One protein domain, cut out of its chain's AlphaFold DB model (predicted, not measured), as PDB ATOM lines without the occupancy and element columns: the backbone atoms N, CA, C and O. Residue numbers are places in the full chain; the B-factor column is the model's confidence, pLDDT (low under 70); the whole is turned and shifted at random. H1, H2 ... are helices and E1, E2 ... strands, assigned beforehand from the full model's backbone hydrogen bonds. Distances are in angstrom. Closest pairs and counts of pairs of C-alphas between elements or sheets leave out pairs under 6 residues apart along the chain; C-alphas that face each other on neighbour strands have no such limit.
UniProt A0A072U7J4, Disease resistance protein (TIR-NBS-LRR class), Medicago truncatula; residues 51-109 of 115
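AT A GLANCE: This is residues 51 to 109 of the 115 residues of the protein "Disease resistance protein (TIR-NBS-LRR class)" of Medicago truncatula (UniProt A0A072U7J4). A small parallel sheet of three strands, E2, E1 and E3, sits between two helices, with H2 running along the strands on one face and H3 slanting over the other. The short helix H1 lies off the sheet, past the last residue of E1, and two stretches stick out from the body: residues 70 to 75, of which 70 to 73 belong to H2, and residues 86 to 93. The printed part has 59 residues with three named helices and three named strands, in the order E1, H1, H2, E2, H3, E3 along the chain, and its class is mixed, helices and strands. The sheet has the order E2, E1, E3. The whole is compact, with a radius of gyration of the C-alphas of 11.6 A, and spans 33 by 26 by 16 A.

HOW THE PARTS SIT: The inner strand of the sheet is E1, residues 51 to 54, and its edge strands are E2, residues 78 to 81, and E3, residues 104 to 108. E1 and E3 are parallel, with 9 degrees between their directions; N 53 and O 106 are 2.9 A apart and N 108 and O 53 are 2.8 A apart, both within hydrogen-bond range. E2 and E1 are parallel at 33 degrees, with N 52 and O 79 within hydrogen-bond range at 2.8 A and N 81 and O 52 at 2.9 A. H2, residues 63 to 73, is on the sheet at a height of 8.4 A, over E1, and runs along the strands, at 4 degrees to E1 on the local plane. The closest C-alphas of H2 and E2 are those of Gln 72 and Val 78, 7.2 A apart. H3, residues 93 to 101, is on the opposite face at a height of 9.8 A, and the three layers are H2, the sheet and H3. It lies over E1 and only just over E2, on which 3 of its 9 C-alphas fall, and runs slantwise to the strands, at 46 degrees to E1 on the local plane. The closest C-alphas of H3 and E1 are those of Phe 51 and Ile 99, 6.4 A apart. H2 and H3 are apart. H1, residues 56 to 59, is not on the sheet; it is close to H2 but not clearly touching it, the closest C-alphas being those of Thr 59 and Ser 65 at 7.7 A. E1, H1, H2 and E2 form a strand-helix-strand unit, two parallel neighbour strands with helices between them along the chain, and its crossover is right-handed. E2, H3 and E3 form a split unit, with E1 between its two strands in the sheet, and its crossover is also right-handed. In H2 and H3 every O i to N i+4 pair is within hydrogen-bond range; H1 is too short for such a pair.

IN THESE COORDINATES: E1 begins at C-alpha 51, (40.103, 48.774, 27.769), and is 10.0 A long. H2 is the longest helix by residues, 15.5 A from C-alpha 63 at (42.141, 45.481, 13.050) to C-alpha 73. E2 is 9.3 A long, H3 11.9 A and H1 5.8 A. E3 is 13.0 A long and ends at C-alpha 108, (42.079, 52.770, 17.971).

THE WHOLE: The two C-alphas farthest apart are those of Asn 74 and Gly 88, 34.5 A, one in each stretch that stands free. Without these stretches the body has 45 residues and spans 26 by 22 by 15 A. The printed part has no cut. The link from E2 to H3, 11 residues, is long, and the other links are tight. The mean pLDDT of the printed part is 84.7, and residues 83 to 91 are under 70.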
ATOM      1  N   PHE A  51      41.241  48.103  28.382       93.75
ATOM      2  CA  PHE A  51      40.103  48.774  27.769       93.75
ATOM      3  C   PHE A  51      40.423  49.066  26.296       93.75
ATOM      4  O   PHE A  51      41.392  49.764  26.004       93.75
ATOM      5  N   LEU A  52      39.633  48.525  25.364       94.38
ATOM      6  CA  LEU A  52      39.740  48.805  23.929       94.38
ATOM      7  C   LEU A  52      38.623  49.752  23.493       94.38
ATOM      8  O   LEU A  52      37.464  49.338  23.480       94.38
ATOM      9  N   SER A  53      38.983  50.957  23.051       91.88
ATOM     10  CA  SER A  53      38.058  51.920  22.440       91.88
ATOM     11  C   SER A  53      38.300  52.040  20.941       91.88
ATOM     12  O   SER A  53      39.447  52.129  20.494       91.88
ATOM     13  N   PHE A  54      37.230  51.979  20.149       91.56
ATOM     14  CA  PHE A  54      37.301  51.963  18.690       91.56
ATOM     15  C   PHE A  54      35.968  52.361  18.057       91.56
ATOM     16  O   PHE A  54      34.904  52.089  18.612       91.56
ATOM     17  N   ARG A  55      36.018  52.905  16.835       89.12
ATOM     18  CA  ARG A  55      34.810  53.109  16.034       89.12
ATOM     19  C   ARG A  55      34.347  51.779  15.457       89.12
ATOM     20  O   ARG A  55      35.009  51.180  14.605       89.12
ATOM     21  N   GLY A  56      33.180  51.325  15.890       88.94
ATOM     22  CA  GLY A  56      32.651  50.015  15.521       88.94
ATOM     23  C   GLY A  56      32.386  49.863  14.023       88.94
ATOM     24  O   GLY A  56      32.589  48.788  13.467       88.94
ATOM     25  N   GLU A  57      31.965  50.935  13.359       88.81
ATOM     26  CA  GLU A  57      31.762  50.946  11.904       88.81
ATOM     27  C   GLU A  57      33.073  50.838  11.119       88.81
ATOM     28  O   GLU A  57      33.093  50.205  10.067       88.81
ATOM     29  N   ASP A  58      34.172  51.392  11.638       89.94
ATOM     30  CA  ASP A  58      35.425  51.487  10.890       89.94
ATOM     31  C   ASP A  58      36.315  50.244  11.074       89.94
ATOM     32  O   ASP A  58      36.938  49.780  10.116       89.94
ATOM     33  N   THR A  59      36.419  49.704  12.298       92.31
ATOM     34  CA  THR A  59      37.476  48.721  12.621       92.31
ATOM     35  C   THR A  59      36.999  47.418  13.267       92.31
ATOM     36  O   THR A  59      37.821  46.522  13.485       92.31
ATOM     37  N   ARG A  60      35.695  47.252  13.557       90.88
ATOM     38  CA  ARG A  60      35.166  46.108  14.338       90.88
ATOM     39  C   ARG A  60      35.550  44.745  13.773       90.88
ATOM     40  O   ARG A  60      35.843  43.845  14.557       90.88
ATOM     41  N   THR A  61      35.478  44.578  12.455       93.00
ATOM     42  CA  THR A  61      35.721  43.300  11.766       93.00
ATOM     43  C   THR A  61      37.152  43.157  11.255       93.00
ATOM     44  O   THR A  61      37.554  42.046  10.926       93.00
ATOM     45  N   SER A  62      37.932  44.241  11.240       92.75
ATOM     46  CA  SER A  62      39.304  44.281  10.732       92.75
ATOM     47  C   SER A  62      40.317  44.293  11.884       92.75
ATOM     48  O   SER A  62      40.417  43.330  12.637       92.75
ATOM     49  N   PHE A  63      41.063  45.381  12.068       94.94
ATOM     50  CA  PHE A  63      42.141  45.481  13.050       94.94
ATOM     51  C   PHE A  63      41.687  45.148  14.482       94.94
ATOM     52  O   PHE A  63      42.356  44.388  15.184       94.94
ATOM     53  N   THR A  64      40.523  45.651  14.912       95.38
ATOM     54  CA  THR A  64      40.032  45.428  16.279       95.38
ATOM     55  C   THR A  64      39.677  43.963  16.540       95.38
ATOM     56  O   THR A  64      39.872  43.491  17.659       95.38
ATOM     57  N   SER A  65      39.169  43.225  15.541       94.62
ATOM     58  CA  SER A  65      38.824  41.806  15.720       94.62
ATOM     59  C   SER A  65      40.079  40.970  15.989       94.62
ATOM     60  O   SER A  65      40.097  40.182  16.936       94.62
ATOM     61  N   HIS A  66      41.149  41.214  15.226       97.44
ATOM     62  CA  HIS A  66      42.432  40.536  15.380       97.44
ATOM     63  C   HIS A  66      43.123  40.887  16.699       97.44
ATOM     64  O   HIS A  66      43.585  39.984  17.397       97.44
ATOM     65  N   LEU A  67      43.155  42.171  17.072       96.81
ATOM     66  CA  LEU A  67      43.747  42.604  18.340       96.81
ATOM     67  C   LEU A  67      43.018  41.981  19.536       96.81
ATOM     68  O   LEU A  67      43.656  41.409  20.416       96.81
ATOM     69  N   TYR A  68      41.684  42.039  19.542       95.88
ATOM     70  CA  TYR A  68      40.875  41.445  20.603       95.88
ATOM     71  C   TYR A  68      41.112  39.933  20.726       95.88
ATOM     72  O   TYR A  68      41.362  39.441  21.824       95.88
ATOM     73  N   ALA A  69      41.090  39.202  19.604       96.88
ATOM     74  CA  ALA A  69      41.341  37.763  19.596       96.88
ATOM     75  C   ALA A  69      42.755  37.419  20.090       96.88
ATOM     76  O   ALA A  69      42.923  36.487  20.867       96.88
ATOM     77  N   SER A  70      43.771  38.190  19.690       98.00
ATOM     78  CA  SER A  70      45.150  37.980  20.138       98.00
ATOM     79  C   SER A  70      45.302  38.181  21.648       98.00
ATOM     80  O   SER A  70      45.889  37.332  22.314       98.00
ATOM     81  N   LEU A  71      44.726  39.249  22.211       96.19
ATOM     82  CA  LEU A  71      44.756  39.500  23.655       96.19
ATOM     83  C   LEU A  71      44.060  38.376  24.436       96.19
ATOM     84  O   LEU A  71      44.622  37.844  25.390       96.19
ATOM     85  N   GLN A  72      42.879  37.953  23.982       94.75
ATOM     86  CA  GLN A  72      42.131  36.852  24.595       94.75
ATOM     87  C   GLN A  72      42.887  35.519  24.519       94.75
ATOM     88  O   GLN A  72      42.944  34.793  25.508       94.75
ATOM     89  N   ASN A  73      43.540  35.224  23.391       97.38
ATOM     90  CA  ASN A  73      44.373  34.027  23.243       97.38
ATOM     91  C   ASN A  73      45.591  34.022  24.184       97.38
ATOM     92  O   ASN A  73      46.119  32.956  24.486       97.38
ATOM     93  N   ASN A  74      46.024  35.191  24.663       96.88
ATOM     94  CA  ASN A  74      47.068  35.332  25.682       96.88
ATOM     95  C   ASN A  74      46.505  35.374  27.117       96.88
ATOM     96  O   ASN A  74      47.243  35.659  28.055       96.88
ATOM     97  N   GLY A  75      45.208  35.105  27.302       93.88
ATOM     98  CA  GLY A  75      44.555  35.103  28.612       93.88
ATOM     99  C   GLY A  75      44.314  36.493  29.204       93.88
ATOM    100  O   GLY A  75      43.975  36.587  30.380       93.88
ATOM    101  N   ILE A  76      44.472  37.559  28.412       93.50
ATOM    102  CA  ILE A  76      44.298  38.938  28.875       93.50
ATOM    103  C   ILE A  76      42.806  39.270  28.899       93.50
ATOM    104  O   ILE A  76      42.112  39.128  27.886       93.50
ATOM    105  N   ASN A  77      42.309  39.749  30.040       90.81
ATOM    106  CA  ASN A  77      40.916  40.161  30.173       90.81
ATOM    107  C   ASN A  77      40.691  41.542  29.540       90.81
ATOM    108  O   ASN A  77      41.237  42.547  30.000       90.81
ATOM    109  N   VAL A  78      39.856  41.609  28.503       92.31
ATOM    110  CA  VAL A  78      39.673  42.818  27.694       92.31
ATOM    111  C   VAL A  78      38.229  43.303  27.749       92.31
ATOM    112  O   VAL A  78      37.311  42.573  27.376       92.31
ATOM    113  N   PHE A  79      38.026  44.565  28.126       90.19
ATOM    114  CA  PHE A  79      36.779  45.264  27.841       90.19
ATOM    115  C   PHE A  79      36.826  45.801  26.416       90.19
ATOM    116  O   PHE A  79      37.690  46.604  26.069       90.19
ATOM    117  N   LYS A  80      35.889  45.364  25.582       89.50
ATOM    118  CA  LYS A  80      35.755  45.819  24.200       89.50
ATOM    119  C   LYS A  80      34.599  46.810  24.124       89.50
ATOM    120  O   LYS A  80      33.445  46.383  24.087       89.50
ATOM    121  N   ASP A  81      34.915  48.104  24.097       82.44
ATOM    122  CA  ASP A  81      33.925  49.175  23.990       82.44
ATOM    123  C   ASP A  81      33.290  49.144  22.600       82.44
ATOM    124  O   ASP A  81      33.875  49.565  21.604       82.44
ATOM    125  N   ASN A  82      32.127  48.506  22.502       72.19
ATOM    126  CA  ASN A  82      31.433  48.370  21.240       72.19
ATOM    127  C   ASN A  82      30.486  49.551  21.057       72.19
ATOM    128  O   ASN A  82      29.454  49.638  21.716       72.19
ATOM    129  N   ASP A  83      30.776  50.349  20.043       59.53
ATOM    130  CA  ASP A  83      29.985  51.455  19.492       59.53
ATOM    131  C   ASP A  83      28.502  51.160  19.148       59.53
ATOM    132  O   ASP A  83      27.815  52.008  18.583       59.53
ATOM    133  N   LEU A  84      27.997  49.945  19.413       53.69
ATOM    134  CA  LEU A  84      26.561  49.631  19.353       53.69
ATOM    135  C   LEU A  84      25.802  50.077  20.607       53.69
ATOM    136  O   LEU A  84      24.573  50.003  20.608       53.69
ATOM    137  N   LEU A  85      26.498  50.506  21.667       54.62
ATOM    138  CA  LEU A  85      25.867  51.256  22.749       54.62
ATOM    139  C   LEU A  85      25.292  52.524  22.111       54.62
ATOM    140  O   LEU A  85      26.038  53.395  21.676       54.62
ATOM    141  N   GLN A  86      23.970  52.538  21.926       46.16
ATOM    142  CA  GLN A  86      23.243  53.560  21.180       46.16
ATOM    143  C   GLN A  86      23.750  54.954  21.560       46.16
ATOM    144  O   GLN A  86      23.704  55.337  22.729       46.16
ATOM    145  N   ARG A  87      24.237  55.712  20.566       49.56
ATOM    146  CA  ARG A  87      24.465  57.156  20.702       49.56
ATOM    147  C   ARG A  87      23.145  57.777  21.161       49.56
ATOM    148  O   ARG A  87      22.242  57.920  20.344       49.56
ATOM    149  N   GLY A  88      23.010  58.094  22.444       49.84
ATOM    150  CA  GLY A  88      21.769  58.685  22.937       49.84
ATOM    151  C   GLY A  88      21.630  58.706  24.446       49.84
ATOM    152  O   GLY A  88      21.517  59.785  25.012       49.84
ATOM    153  N   ASP A  89      21.707  57.560  25.118       49.00
ATOM    154  CA  ASP A  89      21.119  57.468  26.458       49.00
ATOM    155  C   ASP A  89      22.142  56.999  27.494       49.00
ATOM    156  O   ASP A  89      22.251  55.820  27.811       49.00
ATOM    157  N   HIS A  90      22.874  57.970  28.046       58.94
ATOM    158  CA  HIS A  90      23.774  57.842  29.198       58.94
ATOM    159  C   HIS A  90      25.022  56.954  29.010       58.94
ATOM    160  O   HIS A  90      24.985  55.825  28.526       58.94
ATOM    161  N   ILE A  91      26.171  57.452  29.483       69.50
ATOM    162  CA  ILE A  91      27.375  56.623  29.639       69.50
ATOM    163  C   ILE A  91      27.025  55.506  30.624       69.50
ATOM    164  O   ILE A  91      26.658  55.775  31.771       69.50
ATOM    165  N   SER A  92      27.116  54.252  30.182       74.75
ATOM    166  CA  SER A  92      26.766  53.128  31.042       74.75
ATOM    167  C   SER A  92      27.722  53.051  32.236       74.75
ATOM    168  O   SER A  92      28.930  53.282  32.127       74.75
ATOM    169  N   LYS A  93      27.190  52.681  33.407       73.69
ATOM    170  CA  LYS A  93      28.003  52.452  34.611       73.69
ATOM    171  C   LYS A  93      29.101  51.412  34.352       73.69
ATOM    172  O   LYS A  93      30.204  51.543  34.871       73.69
ATOM    173  N   SER A  94      28.818  50.403  33.526       74.88
ATOM    174  CA  SER A  94      29.794  49.386  33.126       74.88
ATOM    175  C   SER A  94      30.941  49.960  32.295       74.88
ATOM    176  O   SER A  94      32.078  49.558  32.515       74.88
ATOM    177  N   LEU A  95      30.675  50.920  31.403       81.50
ATOM    178  CA  LEU A  95      31.710  51.615  30.638       81.50
ATOM    179  C   LEU A  95      32.610  52.459  31.552       81.50
ATOM    180  O   LEU A  95      33.831  52.352  31.468       81.50
ATOM    181  N   LEU A  96      32.031  53.232  32.480       82.50
ATOM    182  CA  LEU A  96      32.811  54.010  33.456       82.50
ATOM    183  C   LEU A  96      33.697  53.116  34.327       82.50
ATOM    184  O   LEU A  96      34.887  53.384  34.476       82.50
ATOM    185  N   LEU A  97      33.137  52.023  34.852       80.00
ATOM    186  CA  LEU A  97      33.892  51.060  35.651       80.00
ATOM    187  C   LEU A  97      34.978  50.360  34.832       80.00
ATOM    188  O   LEU A  97      36.046  50.076  35.364       80.00
ATOM    189  N   ALA A  98      34.733  50.076  33.551       84.06
ATOM    190  CA  ALA A  98      35.742  49.489  32.682       84.06
ATOM    191  C   ALA A  98      36.911  50.448  32.438       84.06
ATOM    192  O   ALA A  98      38.055  50.006  32.473       84.06
ATOM    193  N   ILE A  99      36.644  51.743  32.251       84.94
ATOM    194  CA  ILE A  99      37.688  52.769  32.124       84.94
ATOM    195  C   ILE A  99      38.476  52.897  33.432       84.94
ATOM    196  O   ILE A  99      39.701  52.855  33.407       84.94
ATOM    197  N   GLU A 100      37.785  53.011  34.570       85.88
ATOM    198  CA  GLU A 100      38.410  53.190  35.887       85.88
ATOM    199  C   GLU A 100      39.268  51.988  36.303       85.88
ATOM    200  O   GLU A 100      40.327  52.148  36.905       85.88
ATOM    201  N   ARG A 101      38.807  50.771  36.000       83.81
ATOM    202  CA  ARG A 101      39.429  49.535  36.498       83.81
ATOM    203  C   ARG A 101      40.408  48.894  35.527       83.81
ATOM    204  O   ARG A 101      41.068  47.932  35.918       83.81
ATOM    205  N   SER A 102      40.495  49.383  34.291       89.31
ATOM    206  CA  SER A 102      41.475  48.880  33.328       89.31
ATOM    207  C   SER A 102      42.866  49.418  33.625       89.31
ATOM    208  O   SER A 102      43.052  50.610  33.848       89.31
ATOM    209  N   GLN A 103      43.865  48.537  33.583       91.50
ATOM    210  CA  GLN A 103      45.267  48.922  33.775       91.50
ATOM    211  C   GLN A 103      45.833  49.631  32.538       91.50
ATOM    212  O   GLN A 103      46.710  50.485  32.652       91.50
ATOM    213  N   ILE A 104      45.345  49.261  31.352       93.94
ATOM    214  CA  ILE A 104      45.782  49.798  30.065       93.94
ATOM    215  C   ILE A 104      44.552  50.228  29.270       93.94
ATOM    216  O   ILE A 104      43.568  49.498  29.182       93.94
ATOM    217  N   SER A 105      44.637  51.397  28.640       93.69
ATOM    218  CA  SER A 105      43.670  51.858  27.645       93.69
ATOM    219  C   SER A 105      44.328  51.871  26.269       93.69
ATOM    220  O   SER A 105      45.407  52.441  26.100       93.69
ATOM    221  N   VAL A 106      43.693  51.233  25.287       95.56
ATOM    222  CA  VAL A 106      44.109  51.250  23.881       95.56
ATOM    223  C   VAL A 106      43.009  51.910  23.066       95.56
ATOM    224  O   VAL A 106      41.894  51.396  22.958       95.56
ATOM    225  N   ILE A 107      43.349  53.046  22.467       93.06
ATOM    226  CA  ILE A 107      42.442  53.835  21.638       93.06
ATOM    227  C   ILE A 107      42.817  53.632  20.170       93.06
ATOM    228  O   ILE A 107      43.933  53.947  19.754       93.06
ATOM    229  N   ILE A 108      41.889  53.086  19.388       93.38
ATOM    230  CA  ILE A 108      42.079  52.770  17.971       93.38
ATOM    231  C   ILE A 108      41.447  53.886  17.140       93.38
ATOM    232  O   ILE A 108      40.250  53.865  16.858       93.38
ATOM    233  N   PHE A 109      42.269  54.856  16.738       92.69
ATOM    234  CA  PHE A 109      41.833  55.928  15.849       92.69
ATOM    235  C   PHE A 109      41.593  55.420  14.423       92.69
ATOM    236  O   PHE A 109      42.356  54.627  13.871       92.69
TER     237      PHE A 109